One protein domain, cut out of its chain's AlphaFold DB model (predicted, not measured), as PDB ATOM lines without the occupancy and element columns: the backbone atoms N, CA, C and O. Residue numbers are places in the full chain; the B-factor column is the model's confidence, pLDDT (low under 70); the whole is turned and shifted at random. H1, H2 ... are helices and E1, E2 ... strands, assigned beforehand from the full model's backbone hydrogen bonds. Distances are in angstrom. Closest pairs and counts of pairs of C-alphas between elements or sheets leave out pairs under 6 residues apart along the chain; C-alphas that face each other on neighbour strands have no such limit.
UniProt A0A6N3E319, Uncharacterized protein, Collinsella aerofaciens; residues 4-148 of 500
ATOM      1  N   ASN A   4     215.561 192.640-319.334       87.75
ATOM      2  CA  ASN A   4     214.370 192.792-318.507       87.75
ATOM      3  C   ASN A   4     214.629 192.198-317.119       87.75
ATOM      4  O   ASN A   4     215.039 191.043-317.007       87.75
ATOM      5  N   VAL A   5     214.414 193.008-316.088       85.25
ATOM      6  CA  VAL A   5     214.504 192.614-314.679       85.25
ATOM      7  C   VAL A   5     213.120 192.278-314.157       85.25
ATOM      8  O   VAL A   5     212.961 191.287-313.453       85.25
ATOM      9  N   TRP A   6     212.123 193.083-314.520       88.88
ATOM     10  CA  TRP A   6     210.741 192.891-314.105       88.88
ATOM     11  C   TRP A   6     209.777 193.598-315.058       88.88
ATOM     12  O   TRP A   6     210.100 194.657-315.602       88.88
ATOM     13  N   SER A   7     208.582 193.044-315.233       89.31
ATOM     14  CA  SER A   7     207.462 193.712-315.885       89.31
ATOM     15  C   SER A   7     206.130 193.340-315.237       89.31
ATOM     16  O   SER A   7     205.965 192.239-314.713       89.31
ATOM     17  N   GLY A   8     205.177 194.267-315.266       88.69
ATOM     18  CA  GLY A   8     203.861 194.061-314.672       88.69
ATOM     19  C   GLY A   8     202.911 195.221-314.932       88.69
ATOM     20  O   GLY A   8     203.319 196.277-315.410       88.69
ATOM     21  N   GLU A   9     201.635 195.013-314.625       87.88
ATOM     22  CA  GLU A   9     200.611 196.053-314.693       87.88
ATOM     23  C   GLU A   9     200.365 196.623-313.292       87.88
ATOM     24  O   GLU A   9     200.077 195.873-312.359       87.88
ATOM     25  N   VAL A  10     200.494 197.943-313.145       84.88
ATOM     26  CA  VAL A  10     200.284 198.676-311.889       84.88
ATOM     27  C   VAL A  10     199.483 199.930-312.208       84.88
ATOM     28  O   VAL A  10     199.832 200.668-313.126       84.88
ATOM     29  N   GLU A  11     198.379 200.146-311.490       82.19
ATOM     30  CA  GLU A  11     197.514 201.330-311.648       82.19
ATOM     31  C   GLU A  11     197.059 201.592-313.104       82.19
ATOM     32  O   GLU A  11     196.921 202.729-313.556       82.19
ATOM     33  N   GLY A  12     196.825 200.517-313.868       83.88
ATOM     34  CA  GLY A  12     196.430 200.593-315.280       83.88
ATOM     35  C   GLY A  12     197.551 201.046-316.223       83.88
ATOM     36  O   GLY A  12     197.272 201.496-317.338       83.88
ATOM     37  N   CYS A  13     198.807 200.964-315.778       88.19
ATOM     38  CA  CYS A  13     200.001 201.173-316.585       88.19
ATOM     39  C   CYS A  13     200.814 199.875-316.687       88.19
ATOM     40  O   CYS A  13     201.088 199.215-315.688       88.19
ATOM     41  N   GLU A  14     201.269 199.537-317.892       91.50
ATOM     42  CA  GLU A  14     202.284 198.506-318.112       91.50
ATOM     43  C   GLU A  14     203.660 199.076-317.755       91.50
ATOM     44  O   GLU A  14     204.198 199.942-318.455       91.50
ATOM     45  N   ILE A  15     204.248 198.582-316.673       91.81
ATOM     46  CA  ILE A  15     205.578 198.961-316.213       91.81
ATOM     47  C   ILE A  15     206.588 197.897-316.641       91.81
ATOM     48  O   ILE A  15     206.340 196.692-316.586       91.81
ATOM     49  N   SER A  16     207.770 198.349-317.048       91.38
ATOM     50  CA  SER A  16     208.942 197.497-317.233       91.38
ATOM     51  C   SER A  16     210.171 198.132-316.603       91.38
ATOM     52  O   SER A  16     210.422 199.332-316.749       91.38
ATOM     53  N   LEU A  17     210.955 197.300-315.930       91.50
ATOM     54  CA  LEU A  17     212.241 197.637-315.353       91.50
ATOM     55  C   LEU A  17     213.302 196.773-316.026       91.50
ATOM     56  O   LEU A  17     213.257 195.547-315.966       91.50
ATOM     57  N   GLY A  18     214.272 197.413-316.670       91.00
ATOM     58  CA  GLY A  18     215.436 196.741-317.237       91.00
ATOM     59  C   GLY A  18     216.729 197.152-316.548       91.00
ATOM     60  O   GLY A  18     216.823 198.259-316.031       91.00
ATOM     61  N   PHE A  19     217.750 196.304-316.609       89.88
ATOM     62  CA  PHE A  19     219.087 196.582-316.088       89.88
ATOM     63  C   PHE A  19     220.138 196.398-317.178       89.88
ATOM     64  O   PHE A  19     220.053 195.487-318.004       89.88
ATOM     65  N   ASN A  20     221.122 197.291-317.212       88.75
ATOM     66  CA  ASN A  20     222.249 197.202-318.126       88.75
ATOM     67  C   ASN A  20     223.540 197.050-317.322       88.75
ATOM     68  O   ASN A  20     224.063 198.002-316.762       88.75
ATOM     69  N   GLU A  21     224.089 195.839-317.323       80.75
ATOM     70  CA  GLU A  21     225.304 195.502-316.574       80.75
ATOM     71  C   GLU A  21     226.523 196.347-316.992       80.75
ATOM     72  O   GLU A  21     227.421 196.586-316.194       80.75
ATOM     73  N   LYS A  22     226.565 196.847-318.238       84.31
ATOM     74  CA  LYS A  22     227.718 197.606-318.754       84.31
ATOM     75  C   LYS A  22     227.839 198.998-318.135       84.31
ATOM     76  O   LYS A  22     228.943 199.430-317.818       84.31
ATOM     77  N   ASP A  23     226.734 199.734-318.070       86.56
ATOM     78  CA  ASP A  23     226.706 201.082-317.486       86.56
ATOM     79  C   ASP A  23     226.238 201.069-316.026       86.56
ATOM     80  O   ASP A  23     226.455 202.046-315.312       86.56
ATOM     81  N   GLY A  24     225.668 199.950-315.581       84.56
ATOM     82  CA  GLY A  24     225.103 199.745-314.263       84.56
ATOM     83  C   GLY A  24     223.833 200.531-314.019       84.56
ATOM     84  O   GLY A  24     223.547 200.826-312.871       84.56
ATOM     85  N   LEU A  25     223.077 200.899-315.047       92.19
ATOM     86  CA  LEU A  25     221.846 201.664-314.875       92.19
ATOM     87  C   LEU A  25     220.613 200.769-314.950       92.19
ATOM     88  O   LEU A  25     220.573 199.784-315.694       92.19
ATOM     89  N   PHE A  26     219.577 201.184-314.234       91.50
ATOM     90  CA  PHE A  26     218.223 200.714-314.457       91.50
ATOM     91  C   PHE A  26     217.523 201.603-315.483       91.50
ATOM     92  O   PHE A  26     217.838 202.783-315.646       91.50
ATOM     93  N   ARG A  27     216.576 201.015-316.208       93.94
ATOM     94  CA  ARG A  27     215.683 201.714-317.125       93.94
ATOM     95  C   ARG A  27     214.256 201.344-316.784       93.94
ATOM     96  O   ARG A  27     213.837 200.220-317.051       93.94
ATOM     97  N   TYR A  28     213.535 202.316-316.262       92.56
ATOM     98  CA  TYR A  28     212.111 202.245-316.015       92.56
ATOM     99  C   TYR A  28     211.346 202.751-317.239       92.56
ATOM    100  O   TYR A  28     211.746 203.714-317.905       92.56
ATOM    101  N   THR A  29     210.240 202.100-317.570       92.75
ATOM    102  CA  THR A  29     209.299 202.557-318.594       92.75
ATOM    103  C   THR A  29     207.886 202.220-318.152       92.75
ATOM    104  O   THR A  29     207.602 201.045-317.935       92.75
ATOM    105  N   ALA A  30     207.021 203.230-318.089       91.12
ATOM    106  CA  ALA A  30     205.581 203.072-317.930       91.12
ATOM    107  C   ALA A  30     204.881 203.339-319.260       91.12
ATOM    108  O   ALA A  30     205.218 204.288-319.983       91.12
ATOM    109  N   LYS A  31     203.901 202.499-319.583       92.00
ATOM    110  CA  LYS A  31     203.032 202.663-320.742       92.00
ATOM    111  C   LYS A  31     201.576 202.615-320.330       92.00
ATOM    112  O   LYS A  31     201.193 201.789-319.513       92.00
ATOM    113  N   LYS A  32     200.760 203.434-320.979       91.06
ATOM    114  CA  LYS A  32     199.305 203.380-320.887       91.06
ATOM    115  C   LYS A  32     198.748 203.219-322.293       91.06
ATOM    116  O   LYS A  32     199.162 203.948-323.194       91.06
ATOM    117  N   ASP A  33     197.903 202.211-322.498       88.94
ATOM    118  CA  ASP A  33     197.322 201.880-323.808       88.94
ATOM    119  C   ASP A  33     198.379 201.707-324.924       88.94
ATOM    120  O   ASP A  33     198.213 202.144-326.064       88.94
ATOM    121  N   GLY A  34     199.524 201.103-324.584       84.94
ATOM    122  CA  GLY A  34     200.646 200.877-325.502       84.94
ATOM    123  C   GLY A  34     201.536 202.100-325.782       84.94
ATOM    124  O   GLY A  34     202.570 201.956-326.440       84.94
ATOM    125  N   VAL A  35     201.200 203.283-325.258       89.25
ATOM    126  CA  VAL A  35     201.980 204.522-325.413       89.25
ATOM    127  C   VAL A  35     202.854 204.749-324.183       89.25
ATOM    128  O   VAL A  35     202.378 204.661-323.058       89.25
ATOM    129  N   ILE A  36     204.141 205.061-324.384       89.31
ATOM    130  CA  ILE A  36     205.058 205.400-323.284       89.31
ATOM    131  C   ILE A  36     204.633 206.736-322.678       89.31
ATOM    132  O   ILE A  36     204.717 207.767-323.344       89.31
ATOM    133  N   THR A  37     204.216 206.708-321.417       86.25
ATOM    134  CA  THR A  37     203.852 207.896-320.636       86.25
ATOM    135  C   THR A  37     205.034 208.414-319.832       86.25
ATOM    136  O   THR A  37     205.186 209.620-319.674       86.25
ATOM    137  N   TYR A  38     205.912 207.514-319.379       86.69
ATOM    138  CA  TYR A  38     207.082 207.875-318.591       86.69
ATOM    139  C   TYR A  38     208.258 206.943-318.878       86.69
ATOM    140  O   TYR A  38     208.101 205.730-319.038       86.69
ATOM    141  N   LYS A  39     209.464 207.507-318.946       90.19
ATOM    142  CA  LYS A  39     210.702 206.751-319.138       90.19
ATOM    143  C   LYS A  39     211.836 207.425-318.387       90.19
ATOM    144  O   LYS A  39     212.125 208.591-318.633       90.19
ATOM    145  N   ARG A  40     212.535 206.653-317.555       89.50
ATOM    146  CA  ARG A  40     213.645 207.150-316.741       89.50
ATOM    147  C   ARG A  40     214.790 206.152-316.694       89.50
ATOM    148  O   ARG A  40     214.578 204.941-316.667       89.50
ATOM    149  N   HIS A  41     216.006 206.681-316.721       92.25
ATOM    150  CA  HIS A  41     217.213 205.942-316.376       92.25
ATOM    151  C   HIS A  41     217.616 206.357-314.964       92.25
ATOM    152  O   HIS A  41     217.547 207.544-314.663       92.25
ATOM    153  N   CYS A  42     218.022 205.406-314.132       90.19
ATOM    154  CA  CYS A  42     218.427 205.682-312.757       90.19
ATOM    155  C   CYS A  42     219.583 204.789-312.319       90.19
ATOM    156  O   CYS A  42     219.802 203.703-312.876       90.19
ATOM    157  N   ALA A  43     220.339 205.247-311.322       87.69
ATOM    158  CA  ALA A  43     221.284 204.381-310.637       87.69
ATOM    159  C   ALA A  43     220.505 203.400-309.762       87.69
ATOM    160  O   ALA A  43     220.786 202.205-309.764       87.69
ATOM    161  N   ASP A  44     219.490 203.877-309.061       81.94
ATOM    162  CA  ASP A  44     218.742 203.086-308.098       81.94
ATOM    163  C   ASP A  44     217.257 203.464-308.185       81.94
ATOM    164  O   ASP A  44     216.920 204.634-308.016       81.94
ATOM    165  N   PRO A  45     216.352 202.522-308.505       81.12
ATOM    166  CA  PRO A  45     214.923 202.801-308.579       81.12
ATOM    167  C   PRO A  45     214.333 203.392-307.294       81.12
ATOM    168  O   PRO A  45     213.431 204.217-307.407       81.12
ATOM    169  N   MET A  46     214.870 203.073-306.110       75.50
ATOM    170  CA  MET A  46     214.439 203.723-304.864       75.50
ATOM    171  C   MET A  46     214.925 205.178-304.791       75.50
ATOM    172  O   MET A  46     214.153 206.088-304.494       75.50
ATOM    173  N   ASP A  47     216.182 205.451-305.160       74.81
ATOM    174  CA  ASP A  47     216.700 206.833-305.256       74.81
ATOM    175  C   ASP A  47     216.079 207.639-306.396       74.81
ATOM    176  O   ASP A  47     216.264 208.851-306.493       74.81
ATOM    177  N   ALA A  48     215.395 206.986-307.316       78.25
ATOM    178  CA  ALA A  48     214.686 207.665-308.376       78.25
ATOM    179  C   ALA A  48     213.235 207.974-307.990       78.25
ATOM    180  O   ALA A  48     212.574 208.670-308.756       78.25
ATOM    181  N   GLY A  49     212.757 207.481-306.838       75.50
ATOM    182  CA  GLY A  49     211.345 207.554-306.449       75.50
ATOM    183  C   GLY A  49     210.446 206.642-307.290       75.50
ATOM    184  O   GLY A  49     209.263 206.909-307.437       75.50
ATOM    185  N   LEU A  50     211.007 205.593-307.901       81.31
ATOM    186  CA  LEU A  50     210.291 204.660-308.781       81.31
ATOM    187  C   LEU A  50     209.886 203.365-308.068       81.31
ATOM    188  O   LEU A  50     209.228 202.517-308.666       81.31
ATOM    189  N   MET A  51     210.337 203.185-306.831       76.88
ATOM    190  CA  MET A  51     210.068 202.045-305.967       76.88
ATOM    191  C   MET A  51     210.042 202.549-304.525       76.88
ATOM    192  O   MET A  51     210.890 203.365-304.158       76.88
ATOM    193  N   ASP A  52     209.113 202.036-303.722       64.75
ATOM    194  CA  ASP A  52     209.068 202.336-302.292       64.75
ATOM    195  C   ASP A  52     210.284 201.764-301.561       64.75
ATOM    196  O   ASP A  52     210.751 200.654-301.844       64.75
ATOM    197  N   GLY A  53     210.779 202.520-300.583       58.09
ATOM    198  CA  GLY A  53     211.878 202.107-299.725       58.09
ATOM    199  C   GLY A  53     211.819 202.787-298.356       58.09
ATOM    200  O   GLY A  53     211.233 203.861-298.213       58.09
ATOM    201  N   PRO A  54     212.431 202.183-297.325       50.50
ATOM    202  CA  PRO A  54     212.411 202.738-295.978       50.50
ATOM    203  C   PRO A  54     213.089 204.116-295.938       50.50
ATOM    204  O   PRO A  54     214.248 204.260-296.332       50.50
ATOM    205  N   GLY A  55     212.364 205.121-295.436       52.84
ATOM    206  CA  GLY A  55     212.872 206.482-295.229       52.84
ATOM    207  C   GLY A  55     213.008 207.335-296.496       52.84
ATOM    208  O   GLY A  55     213.683 208.360-296.453       52.84
ATOM    209  N   VAL A  56     212.411 206.928-297.622       56.94
ATOM    210  CA  VAL A  56     212.386 207.705-298.872       56.94
ATOM    211  C   VAL A  56     210.942 207.787-299.359       56.94
ATOM    212  O   VAL A  56     210.381 206.790-299.796       56.94
ATOM    213  N   GLU A  57     210.340 208.970-299.271       59.16
ATOM    214  CA  GLU A  57     208.928 209.163-299.618       59.16
ATOM    215  C   GLU A  57     208.694 209.185-301.135       59.16
ATOM    216  O   GLU A  57     209.388 209.899-301.853       59.16
ATOM    217  N   TRP A  58     207.705 208.438-301.630       65.69
ATOM    218  CA  TRP A  58     207.286 208.474-303.035       65.69
ATOM    219  C   TRP A  58     206.720 209.846-303.442       65.69
ATOM    220  O   TRP A  58     206.036 210.505-302.665       65.69
ATOM    221  N   ASP A  59     206.983 210.280-304.680       61.28
ATOM    222  CA  ASP A  59     206.563 211.597-305.184       61.28
ATOM    223  C   ASP A  59     205.087 211.678-305.616       61.28
ATOM    224  O   ASP A  59     204.588 212.772-305.874       61.28
ATOM    225  N   GLY A  60     204.375 210.548-305.668       63.94
ATOM    226  CA  GLY A  60     202.952 210.490-306.014       63.94
ATOM    227  C   GLY A  60     202.644 210.612-307.510       63.94
ATOM    228  O   GLY A  60     201.481 210.519-307.903       63.94
ATOM    229  N   GLU A  61     203.652 210.832-308.360       66.94
ATOM    230  CA  GLU A  61     203.448 211.172-309.776       66.94
ATOM    231  C   GLU A  61     203.734 210.003-310.725       66.94
ATOM    232  O   GLU A  61     203.260 209.992-311.867       66.94
ATOM    233  N   THR A  62     204.493 209.004-310.266       73.00
ATOM    234  CA  THR A  62     204.966 207.904-311.114       73.00
ATOM    235  C   THR A  62     204.459 206.550-310.616       73.00
ATOM    236  O   THR A  62     204.718 206.230-309.459       73.00
ATOM    237  N   PRO A  63     203.824 205.708-311.461       80.50
ATOM    238  CA  PRO A  63     203.395 204.370-311.058       80.50
ATOM    239  C   PRO A  63     204.554 203.562-310.463       80.50
ATOM    240  O   PRO A  63     205.592 203.383-311.107       80.50
ATOM    241  N   LEU A  64     204.392 203.076-309.238       81.00
ATOM    242  CA  LEU A  64     205.481 202.425-308.523       81.00
ATOM    243  C   LEU A  64     205.786 201.041-309.091       81.00
ATOM    244  O   LEU A  64     204.898 200.242-309.396       81.00
ATOM    245  N   VAL A  65     207.074 200.726-309.188       78.38
ATOM    246  CA  VAL A  65     207.490 199.327-309.188       78.38
ATOM    247  C   VAL A  65     207.137 198.767-307.799       78.38
ATOM    248  O   VAL A  65     207.522 199.396-306.810       78.38
ATOM    249  N   PRO A  66     206.435 197.617-307.700       71.75
ATOM    250  CA  PRO A  66     206.105 197.000-306.416       71.75
ATOM    251  C   PRO A  66     207.347 196.829-305.545       71.75
ATOM    252  O   PRO A  66     208.444 196.675-306.075       71.75
ATOM    253  N   SER A  67     207.196 196.840-304.224       64.38
ATOM    254  CA  SER A  67     208.340 196.745-303.314       64.38
ATOM    255  C   SER A  67     209.151 195.457-303.537       64.38
ATOM    256  O   SER A  67     208.662 194.445-304.052       64.38
ATOM    257  N   ALA A  68     210.426 195.471-303.137       57.09
ATOM    258  CA  ALA A  68     211.334 194.345-303.360       57.09
ATOM    259  C   ALA A  68     210.854 193.023-302.719       57.09
ATOM    260  O   ALA A  68     211.256 191.953-303.169       57.09
ATOM    261  N   SER A  69     209.978 193.066-301.709       54.94
ATOM    262  CA  SER A  69     209.386 191.870-301.091       54.94
ATOM    263  C   SER A  69     208.303 191.205-301.955       54.94
ATOM    264  O   SER A  69     208.009 190.023-301.760       54.94
ATOM    265  N   GLU A  70     207.748 191.918-302.938       61.69
ATOM    266  CA  GLU A  70     206.636 191.465-303.785       61.69
ATOM    267  C   GLU A  70     207.067 191.123-305.221       61.69
ATOM    268  O   GLU A  70     206.349 190.428-305.951       61.69
ATOM    269  N   ILE A  71     208.264 191.554-305.631       70.06
ATOM    270  CA  ILE A  71     208.782 191.292-306.972       70.06
ATOM    271  C   ILE A  71     209.306 189.861-307.116       70.06
ATOM    272  O   ILE A  71     210.083 189.345-306.315       70.06
ATOM    273  N   LYS A  72     208.968 189.248-308.254       74.81
ATOM    274  CA  LYS A  72     209.717 188.120-308.817       74.81
ATOM    275  C   LYS A  72     210.465 188.586-310.054       74.81
ATOM    276  O   LYS A  72     209.837 188.913-311.058       74.81
ATOM    277  N   PHE A  73     211.791 188.618-309.977       77.81
ATOM    278  CA  PHE A  73     212.607 189.014-311.116       77.81
ATOM    279  C   PHE A  73     212.565 187.978-312.240       77.81
ATOM    280  O   PHE A  73     212.329 186.786-312.029       77.81
ATOM    281  N   GLU A  74     212.811 188.450-313.453       76.00
ATOM    282  CA  GLU A  74     212.715 187.666-314.673       76.00
ATOM    283  C   GLU A  74     214.083 187.185-315.180       76.00
ATOM    284  O   GLU A  74     215.150 187.711-314.850       76.00
ATOM    285  N   GLY A  75     214.051 186.157-316.034       79.75
ATOM    286  CA  GLY A  75     215.222 185.685-316.770       79.75
ATOM    287  C   GLY A  75     216.383 185.276-315.863       79.75
ATOM    288  O   GLY A  75     216.210 184.521-314.908       79.75
ATOM    289  N   ARG A  76     217.590 185.768-316.169       69.31
ATOM    290  CA  ARG A  76     218.794 185.464-315.377       69.31
ATOM    291  C   ARG A  76     218.812 186.130-313.999       69.31
ATOM    292  O   ARG A  76     219.658 185.765-313.189       69.31
ATOM    293  N   PHE A  77     217.912 187.082-313.742       72.19
ATOM    294  CA  PHE A  77     217.815 187.779-312.462       72.19
ATOM    295  C   PHE A  77     216.819 187.127-311.498       72.19
ATOM    296  O   PHE A  77     216.808 187.478-310.325       72.19
ATOM    297  N   ALA A  78     216.049 186.131-311.952       64.69
ATOM    298  CA  ALA A  78     215.120 185.361-311.123       64.69
ATOM    299  C   ALA A  78     215.705 184.773-309.816       64.69
ATOM    300  O   ALA A  78     214.940 184.612-308.864       64.69
ATOM    301  N   PRO A  79     217.012 184.441-309.714       57.94
ATOM    302  CA  PRO A  79     217.609 184.018-308.444       57.94
ATOM    303  C   PRO A  79     217.761 185.132-307.397       57.94
ATOM    304  O   PRO A  79     217.982 184.820-306.229       57.94
ATOM    305  N   PHE A  80     217.699 186.404-307.794       60.78
ATOM    306  CA  PHE A  80     217.825 187.541-306.882       60.78
ATOM    307  C   PHE A  80     216.483 187.865-306.218       60.78
ATOM    308  O   PHE A  80     215.420 187.497-306.719       60.78
ATOM    309  N   HIS A  81     216.536 188.550-305.075       61.28
ATOM    310  CA  HIS A  81     215.342 188.884-304.297       61.28
ATOM    311  C   HIS A  81     215.144 190.386-304.116       61.28
ATOM    312  O   HIS A  81     214.012 190.813-303.949       61.28
ATOM    313  N   THR A  82     216.204 191.189-304.215       67.25
ATOM    314  CA  THR A  82     216.094 192.652-304.270       67.25
ATOM    315  C   THR A  82     216.914 193.248-305.418       67.25
ATOM    316  O   THR A  82     217.721 192.563-306.056       67.25
ATOM    317  N   LEU A  83     216.722 194.536-305.707       70.62
ATOM    318  CA  LEU A  83     217.536 195.242-306.701       70.62
ATOM    319  C   LEU A  83     218.996 195.363-306.240       70.62
ATOM    320  O   LEU A  83     219.916 195.280-307.056       70.62
ATOM    321  N   GLU A  84     219.231 195.463-304.933       66.50
ATOM    322  CA  GLU A  84     220.568 195.453-304.333       66.50
ATOM    323  C   GLU A  84     221.248 194.105-304.543       66.50
ATOM    324  O   GLU A  84     222.462 194.064-304.742       66.50
ATOM    325  N   ASP A  85     220.500 192.998-304.527       62.69
ATOM    326  CA  ASP A  85     221.035 191.669-304.833       62.69
ATOM    327  C   ASP A  85     221.542 191.606-306.289       62.69
ATOM    328  O   ASP A  85     222.619 191.066-306.541       62.69
ATOM    329  N   ILE A  86     220.841 192.243-307.237       65.94
ATOM    330  CA  ILE A  86     221.282 192.352-308.642       65.94
ATOM    331  C   ILE A  86     222.574 193.174-308.747       65.94
ATOM    332  O   ILE A  86     223.543 192.765-309.396       65.94
ATOM    333  N   VAL A  87     222.610 194.336-308.091       66.06
ATOM    334  CA  VAL A  87     223.768 195.241-308.120       66.06
ATOM    335  C   VAL A  87     224.979 194.604-307.431       66.06
ATOM    336  O   VAL A  87     226.079 194.646-307.975       66.06
ATOM    337  N   SER A  88     224.784 193.964-306.278       53.84
ATOM    338  CA  SER A  88     225.852 193.312-305.503       53.84
ATOM    339  C   SER A  88     226.329 191.987-306.088       53.84
ATOM    340  O   SER A  88     227.496 191.632-305.947       53.84
ATOM    341  N   GLY A  89     225.462 191.279-306.816       54.81
ATOM    342  CA  GLY A  89     225.867 190.156-307.657       54.81
ATOM    343  C   GLY A  89     226.766 190.577-308.827       54.81
ATOM    344  O   GLY A  89     227.468 189.735-309.390       54.81
ATOM    345  N   THR A  90     226.765 191.871-309.175       60.00
ATOM    346  CA  THR A  90     227.551 192.441-310.278       60.00
ATOM    347  C   THR A  90     228.833 193.130-309.790       60.00
ATOM    348  O   THR A  90     229.903 192.899-310.356       60.00
ATOM    349  N   TRP A  91     228.754 193.942-308.727       61.03
ATOM    350  CA  TRP A  91     229.889 194.667-308.138       61.03
ATOM    351  C   TRP A  91     229.978 194.461-306.630       61.03
ATOM    352  O   TRP A  91     228.974 194.521-305.927       61.03
ATOM    353  N   LEU A  92     231.203 194.311-306.125       50.03
ATOM    354  CA  LEU A  92     231.466 194.083-304.700       50.03
ATOM    355  C   LEU A  92     231.134 195.292-303.830       50.03
ATOM    356  O   LEU A  92     230.744 195.137-302.675       50.03
ATOM    357  N   SER A  93     231.302 196.497-304.373       55.41
ATOM    358  CA  SER A  93     231.029 197.726-303.647       55.41
ATOM    359  C   SER A  93     230.612 198.882-304.560       55.41
ATOM    360  O   SER A  93     230.888 198.858-305.765       55.41
ATOM    361  N   PRO A  94     230.017 199.944-303.992       65.94
ATOM    362  CA  PRO A  94     229.742 201.193-304.700       65.94
ATOM    363  C   PRO A  94     230.991 201.842-305.306       65.94
ATOM    364  O   PRO A  94     230.912 202.474-306.359       65.94
ATOM    365  N   ALA A  95     232.167 201.645-304.706       63.53
ATOM    366  CA  ALA A  95     233.428 202.126-305.261       63.53
ATOM    367  C   ALA A  95     233.791 201.442-306.591       63.53
ATOM    368  O   ALA A  95     234.470 202.052-307.420       63.53
ATOM    369  N   ASP A  96     233.305 200.223-306.826       63.62
ATOM    370  CA  ASP A  96     233.557 199.450-308.048       63.62
ATOM    371  C   ASP A  96     232.485 199.687-309.129       63.62
ATOM    372  O   ASP A  96     232.584 199.146-310.231       63.62
ATOM    373  N   TRP A  97     231.464 200.507-308.841       78.88
ATOM    374  CA  TRP A  97     230.420 200.834-309.808       78.88
ATOM    375  C   TRP A  97     230.987 201.528-311.057       78.88
ATOM    376  O   TRP A  97     231.920 202.335-310.954       78.88
ATOM    377  N   PRO A  98     230.387 201.302-312.242       83.56
ATOM    378  CA  PRO A  98     230.762 202.016-313.453       83.56
ATOM    379  C   PRO A  98     230.591 203.526-313.275       83.56
ATOM    380  O   PRO A  98     229.653 203.989-312.622       83.56
ATOM    381  N   GLY A  99     231.460 204.308-313.922       86.12
ATOM    382  CA  GLY A  99     231.427 205.772-313.828       86.12
ATOM    383  C   GLY A  99     230.067 206.381-314.191       86.12
ATOM    384  O   GLY A  99     229.649 207.340-313.553       86.12
ATOM    385  N   TYR A 100     229.339 205.789-315.145       87.50
ATOM    386  CA  TYR A 100     227.986 206.225-315.510       87.50
ATOM    387  C   TYR A 100     226.965 206.023-314.383       87.50
ATOM    388  O   TYR A 100     226.193 206.936-314.108       87.50
ATOM    389  N   ARG A 101     226.992 204.882-313.679       89.25
ATOM    390  CA  ARG A 101     226.145 204.647-312.499       89.25
ATOM    391  C   ARG A 101     226.480 205.608-311.367       89.25
ATOM    392  O   ARG A 101     225.573 206.197-310.796       89.25
ATOM    393  N   LYS A 102     227.771 205.820-311.076       88.81
ATOM    394  CA  LYS A 102     228.193 206.814-310.073       88.81
ATOM    395  C   LYS A 102     227.741 208.221-310.445       88.81
ATOM    396  O   LYS A 102     227.391 209.000-309.568       88.81
ATOM    397  N   ALA A 103     227.760 208.543-311.738       90.25
ATOM    398  CA  ALA A 103     227.312 209.831-312.226       90.25
ATOM    399  C   ALA A 103     225.814 210.032-312.044       90.25
ATOM    400  O   ALA A 103     225.425 211.035-311.464       90.25
ATOM    401  N   MET A 104     225.020 209.047-312.456       91.56
ATOM    402  CA  MET A 104     223.576 209.069-312.257       91.56
ATOM    403  C   MET A 104     223.214 209.135-310.770       91.56
ATOM    404  O   MET A 104     222.363 209.922-310.387       91.56
ATOM    405  N   ALA A 105     223.923 208.395-309.912       89.25
ATOM    406  CA  ALA A 105     223.703 208.447-308.468       89.25
ATOM    407  C   ALA A 105     223.952 209.846-307.883       89.25
ATOM    408  O   ALA A 105     223.279 210.216-306.933       89.25
ATOM    409  N   VAL A 106     224.902 210.613-308.437       90.69
ATOM    410  CA  VAL A 106     225.127 212.013-308.042       90.69
ATOM    411  C   VAL A 106     223.987 212.909-308.524       90.69
ATOM    412  O   VAL A 106     223.500 213.727-307.753       90.69
ATOM    413  N   ASP A 107     223.534 212.719-309.764       89.50
ATOM    414  CA  ASP A 107     222.442 213.506-310.350       89.50
ATOM    415  C   ASP A 107     221.095 213.256-309.625       89.50
ATOM    416  O   ASP A 107     220.200 214.097-309.658       89.50
ATOM    417  N   GLU A 108     220.960 212.126-308.921       89.12
ATOM    418  CA  GLU A 108     219.777 211.750-308.131       89.12
ATOM    419  C   GLU A 108     219.843 212.190-306.651       89.12
ATOM    420  O   GLU A 108     218.856 212.039-305.925       89.12
ATOM    421  N   LEU A 109     220.963 212.766-306.189       89.62
ATOM    422  CA  LEU A 109     221.166 213.112-304.773       89.62
ATOM    423  C   LEU A 109     220.189 214.154-304.249       89.62
ATOM    424  O   LEU A 109     219.680 213.982-303.148       89.62
ATOM    425  N   ALA A 110     219.939 215.216-305.015       89.31
ATOM    426  CA  ALA A 110     219.049 216.297-304.592       89.31
ATOM    427  C   ALA A 110     217.646 215.750-304.296       89.31
ATOM    428  O   ALA A 110     217.136 215.894-303.188       89.31
ATOM    429  N   GLY A 111     217.087 214.992-305.246       86.19
ATOM    430  CA  GLY A 111     215.791 214.347-305.059       86.19
ATOM    431  C   GLY A 111     215.792 213.327-303.916       86.19
ATOM    432  O   GLY A 111     214.799 213.208-303.205       86.19
ATOM    433  N   ARG A 112     216.897 212.598-303.695       85.00
ATOM    434  CA  ARG A 112     217.017 211.689-302.543       85.00
ATOM    435  C   ARG A 112     217.004 212.453-301.224       85.00
ATOM    436  O   ARG A 112     216.259 212.073-300.329       85.00
ATOM    437  N   MET A 113     217.795 213.513-301.119       85.06
ATOM    438  CA  MET A 113     217.881 214.349-299.927       85.06
ATOM    439  C   MET A 113     216.517 214.950-299.571       85.06
ATOM    440  O   MET A 113     216.102 214.848-298.421       85.06
ATOM    441  N   GLU A 114     215.791 215.483-300.557       84.12
ATOM    442  CA  GLU A 114     214.440 216.026-300.371       84.12
ATOM    443  C   GLU A 114     213.430 214.963-299.925       84.12
ATOM    444  O   GLU A 114     212.681 215.193-298.979       84.12
ATOM    445  N   ARG A 115     213.421 213.780-300.554       76.88
ATOM    446  CA  ARG A 115     212.502 212.690-300.175       76.88
ATOM    447  C   ARG A 115     212.776 212.144-298.777       76.88
ATOM    448  O   ARG A 115     211.833 211.800-298.072       76.88
ATOM    449  N   ILE A 116     214.043 212.072-298.371       73.88
ATOM    450  CA  ILE A 116     214.402 211.708-296.994       73.88
ATOM    451  C   ILE A 116     213.881 212.776-296.039       73.88
ATOM    452  O   ILE A 116     213.200 212.455-295.070       73.88
ATOM    453  N   ALA A 117     214.160 214.047-296.323       73.00
ATOM    454  CA  ALA A 117     213.735 215.142-295.465       73.00
ATOM    455  C   ALA A 117     212.204 215.180-295.304       73.00
ATOM    456  O   ALA A 117     211.719 215.290-294.179       73.00
ATOM    457  N   ARG A 118     211.458 214.986-296.400       71.88
ATOM    458  CA  ARG A 118     209.992 214.886-296.396       71.88
ATOM    459  C   ARG A 118     209.462 213.685-295.619       71.88
ATOM    460  O   ARG A 118     208.579 213.855-294.782       71.88
ATOM    461  N   SER A 119     210.098 212.517-295.756       65.81
ATOM    462  CA  SER A 119     209.734 211.325-294.978       65.81
ATOM    463  C   SER A 119     209.760 211.569-293.463       65.81
ATOM    464  O   SER A 119     209.051 210.877-292.732       65.81
ATOM    465  N   TYR A 120     210.573 212.516-292.983       63.53
ATOM    466  CA  TYR A 120     210.630 212.894-291.569       63.53
ATOM    467  C   TYR A 120     209.783 214.128-291.227       63.53
ATOM    468  O   TYR A 120     209.268 214.208-290.111       63.53
ATOM    469  N   SER A 121     209.629 215.085-292.147       64.94
ATOM    470  CA  SER A 121     208.838 216.300-291.910       64.94
ATOM    471  C   SER A 121     207.329 216.095-292.106       64.94
ATOM    472  O   SER A 121     206.537 216.902-291.605       64.94
ATOM    473  N   GLY A 122     206.920 215.024-292.796       69.62
ATOM    474  CA  GLY A 122     205.539 214.769-293.200       69.62
ATOM    475  C   GLY A 122     205.014 215.894-294.095       69.62
ATOM    476  O   GLY A 122     205.710 216.376-294.982       69.62
ATOM    477  N   ASP A 123     203.814 216.399-293.799       74.38
ATOM    478  CA  ASP A 123     203.168 217.468-294.582       74.38
ATOM    479  C   ASP A 123     203.827 218.860-294.448       74.38
ATOM    480  O   ASP A 123     203.324 219.849-294.987       74.38
ATOM    481  N   ARG A 124     204.911 218.992-293.673       75.50
ATOM    482  CA  ARG A 124     205.599 220.273-293.451       75.50
ATOM    483  C   ARG A 124     206.762 220.435-294.414       75.50
ATOM    484  O   ARG A 124     207.467 219.471-294.707       75.50
ATOM    485  N   GLU A 125     207.012 221.677-294.835       79.25
ATOM    486  CA  GLU A 125     208.257 222.005-295.529       79.25
ATOM    487  C   GLU A 125     209.458 221.632-294.643       79.25
ATOM    488  O   GLU A 125     209.482 222.020-293.468       79.25
ATOM    489  N   PRO A 126     210.431 220.867-295.171       75.00
ATOM    490  CA  PRO A 126     211.607 220.493-294.407       75.00
ATOM    491  C   PRO A 126     212.434 221.719-294.009       75.00
ATOM    492  O   PRO A 126     212.891 222.485-294.857       75.00
ATOM    493  N   ASP A 127     212.657 221.885-292.709       78.19
ATOM    494  CA  ASP A 127     213.629 222.835-292.174       78.19
ATOM    495  C   ASP A 127     215.050 222.233-292.143       78.19
ATOM    496  O   ASP A 127     215.289 221.098-292.568       78.19
ATOM    497  N   GLU A 128     216.018 223.002-291.634       80.12
ATOM    498  CA  GLU A 128     217.415 222.568-291.515       80.12
ATOM    499  C   GLU A 128     217.559 221.207-290.811       80.12
ATOM    500  O   GLU A 128     218.373 220.384-291.234       80.12
ATOM    501  N   ALA A 129     216.777 220.947-289.758       72.56
ATOM    502  CA  ALA A 129     216.909 219.732-288.964       72.56
ATOM    503  C   ALA A 129     216.508 218.494-289.772       72.56
ATOM    504  O   ALA A 129     217.220 217.490-289.748       72.56
ATOM    505  N   TYR A 130     215.424 218.579-290.545       74.88
ATOM    506  CA  TYR A 130     215.012 217.482-291.421       74.88
ATOM    507  C   TYR A 130     215.968 217.293-292.596       74.88
ATOM    508  O   TYR A 130     216.332 216.164-292.937       74.88
ATOM    509  N   MET A 131     216.442 218.394-293.179       79.94
ATOM    510  CA  MET A 131     217.404 218.331-294.273       79.94
ATOM    511  C   MET A 131     218.756 217.755-293.830       79.94
ATOM    512  O   MET A 131     219.426 217.098-294.628       79.94
ATOM    513  N   ASN A 132     219.140 217.906-292.558       72.00
ATOM    514  CA  ASN A 132     220.330 217.250-292.011       72.00
ATOM    515  C   ASN A 132     220.261 215.721-292.138       72.00
ATOM    516  O   ASN A 132     221.282 215.110-292.450       72.00
ATOM    517  N   PHE A 133     219.092 215.086-291.978       68.00
ATOM    518  CA  PHE A 133     218.972 213.634-292.173       68.00
ATOM    519  C   PHE A 133     219.306 213.225-293.609       68.00
ATOM    520  O   PHE A 133     220.086 212.295-293.827       68.00
ATOM    521  N   GLY A 134     218.776 213.967-294.586       74.56
ATOM    522  CA  GLY A 134     219.086 213.759-295.997       74.56
ATOM    523  C   GLY A 134     220.565 213.997-296.310       74.56
ATOM    524  O   GLY A 134     221.171 213.207-297.037       74.56
ATOM    525  N   LEU A 135     221.175 215.030-295.716       78.88
ATOM    526  CA  LEU A 135     222.597 215.335-295.897       78.88
ATOM    527  C   LEU A 135     223.501 214.224-295.347       78.88
ATOM    528  O   LEU A 135     224.453 213.811-296.016       78.88
ATOM    529  N   ILE A 136     223.198 213.706-294.153       71.56
ATOM    530  CA  ILE A 136     223.955 212.619-293.519       71.56
ATOM    531  C   ILE A 136     223.897 211.359-294.387       71.56
ATOM    532  O   ILE A 136     224.929 210.751-294.672       71.56
ATOM    533  N   ASP A 137     222.707 210.959-294.832       73.38
ATOM    534  CA  ASP A 137     222.549 209.761-295.659       73.38
ATOM    535  C   ASP A 137     223.270 209.900-297.010       73.38
ATOM    536  O   ASP A 137     224.076 209.045-297.402       73.38
ATOM    537  N   CYS A 138     223.059 211.024-297.693       80.56
ATOM    538  CA  CYS A 138     223.660 211.268-298.996       80.56
ATOM    539  C   CYS A 138     225.189 211.375-298.924       80.56
ATOM    540  O   CYS A 138     225.890 210.839-299.787       80.56
ATOM    541  N   SER A 139     225.727 212.009-297.878       73.00
ATOM    542  CA  SER A 139     227.176 212.097-297.660       73.00
ATOM    543  C   SER A 139     227.809 210.734-297.382       73.00
ATOM    544  O   SER A 139     228.843 210.405-297.969       73.00
ATOM    545  N   LYS A 140     227.158 209.878-296.585       70.75
ATOM    546  CA  LYS A 140     227.582 208.480-296.391       70.75
ATOM    547  C   LYS A 140     227.644 207.727-297.721       70.75
ATOM    548  O   LYS A 140     228.646 207.073-298.019       70.75
ATOM    549  N   ARG A 141     226.616 207.860-298.564       74.50
ATOM    550  CA  ARG A 141     226.579 207.208-299.881       74.50
ATOM    551  C   ARG A 141     227.696 207.696-300.798       74.50
ATOM    552  O   ARG A 141     228.389 206.888-301.416       74.50
ATOM    553  N   LEU A 142     227.906 209.008-300.859       76.69
ATOM    554  CA  LEU A 142     228.992 209.607-301.629       76.69
ATOM    555  C   LEU A 142     230.367 209.129-301.152       76.69
ATOM    556  O   LEU A 142     231.225 208.803-301.975       76.69
ATOM    557  N   ASN A 143     230.568 209.002-299.841       72.12
ATOM    558  CA  ASN A 143     231.801 208.444-299.295       72.12
ATOM    559  C   ASN A 143     232.037 207.010-299.741       72.12
ATOM    560  O   ASN A 143     233.169 206.662-300.056       72.12
ATOM    561  N   ALA A 144     230.999 206.192-299.853       67.44
ATOM    562  CA  ALA A 144     231.173 204.846-300.374       67.44
ATOM    563  C   ALA A 144     231.465 204.790-301.877       67.44
ATOM    564  O   ALA A 144     232.199 203.915-302.333       67.44
ATOM    565  N   LEU A 145     230.908 205.715-302.660       73.75
ATOM    566  CA  LEU A 145     231.159 205.787-304.101       73.75
ATOM    567  C   LEU A 145     232.579 206.270-304.416       73.75
ATOM    568  O   LEU A 145     233.189 205.811-305.390       73.75
ATOM    569  N   TYR A 146     233.086 207.208-303.617       74.31
ATOM    570  CA  TYR A 146     234.287 207.978-303.934       74.31
ATOM    571  C   TYR A 146     235.419 207.816-302.907       74.31
ATOM    572  O   TYR A 146     236.523 208.292-303.138       74.31
ATOM    573  N   GLY A 147     235.211 207.090-301.809       62.25
ATOM    574  CA  GLY A 147     236.230 206.890-300.773       62.25
ATOM    575  C   GLY A 147     236.508 208.149-299.955       62.25
ATOM    576  O   GLY A 147     237.632 208.347-299.502       62.25
ATOM    577  N   GLY A 148     235.507 209.018-299.823       66.75
ATOM    578  CA  GLY A 148     235.596 210.257-299.064       66.75
ATOM    579  C   GLY A 148     235.346 211.525-299.893       66.75
ATOM    580  O   GLY A 148     235.353 211.493-301.128       66.75
TER     581      GLY A 148
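AT A GLANCE: This is residues 4 to 148 of the 500 residues of an uncharacterized protein of Collinsella aerofaciens (UniProt A0A6N3E319). A twisted sheet of four strands is covered on one face by a long loop, residues 43 to 82, part of which lies between the sheet and H3; the sheet's other face is bare. Beyond that loop, on its far side from the sheet, stands a helical hairpin of H3 and H4, reached through H2, which grazes the sheet near Leu 25 of E3 and Cys 42 of E4, while H1 also grazes the sheet and stays apart from H3 and H4. The printed part has 145 residues, with four named strands and four named helices that follow along the chain as E1 E2 E3 E4 H1 H2 H3 H4, and its class is mixed, helices and strands. The sheet runs E1 E2 E3 E4, all antiparallel; the whole is compact, with a radius of gyration of the C-alphas of 15.5 A and spans of 43 by 36 by 24 A.

HOW THE PARTS SIT: Start with E1, residues 4 to 10, and E2, residues 13 to 20, a hairpin in which N 8 and O 15 are 3.0 A apart, within hydrogen-bond range. E3, residues 25 to 32, makes a hairpin with E2, with N 16 and O 29 at 2.8 A. E4, residues 35 to 42, makes a hairpin with E3, with N 28 and O 40 at 2.9 A. The four strands form a meander, each the antiparallel neighbour of the one before. H1, residues 83 to 90, only grazes the sheet with residues 83 to 87. H2, residues 99 to 107, only grazes it with residues 100 to 107; its closest C-alphas to E4 are those of Met 104 and Cys 42, 6.2 A. H3, residues 109 to 121, and H2 meet only through their link. H4, residues 128 to 146, touches H3 with its residues 130 to 138 alone, closest at the C-alphas of Gly 134 and Met 113, 4.2 A. This helical hairpin runs opposite ways at a tilt of 38 degrees, only just steep. H2 and H4 are close but not clearly touching, closest at the C-alphas of Lys 102 and Leu 145, 6.7 A. In H1, H2 and H3 every O i to N i+4 pair is within hydrogen-bond range, in H4 13 of 15.

IN THESE COORDINATES: Find C-alpha 4 at (214.370, 192.792, -318.507), where E1 begins its 16.6 A. E2 spans 22.7 A, E3 23.4 A and E4 20.8 A; look for the end of E4 at C-alpha 42, (218.427, 205.682, -312.757). H1 measures 11.0 A, H2 12.4 A and H3 18.1 A. H4 is the longest helix, 25.5 A, and ends at C-alpha 146, (234.287, 207.978, -303.934).

THE WHOLE: The two C-alphas farthest apart are those of Asp 33 and Gly 148, 46.3 A. The printed part has no cut, and its one long link is E4 to H1, with 40 residues. The mean pLDDT of the printed part is 76.9; look for values under 70 at 41 residues, among them 52 to 61 and 84 to 96.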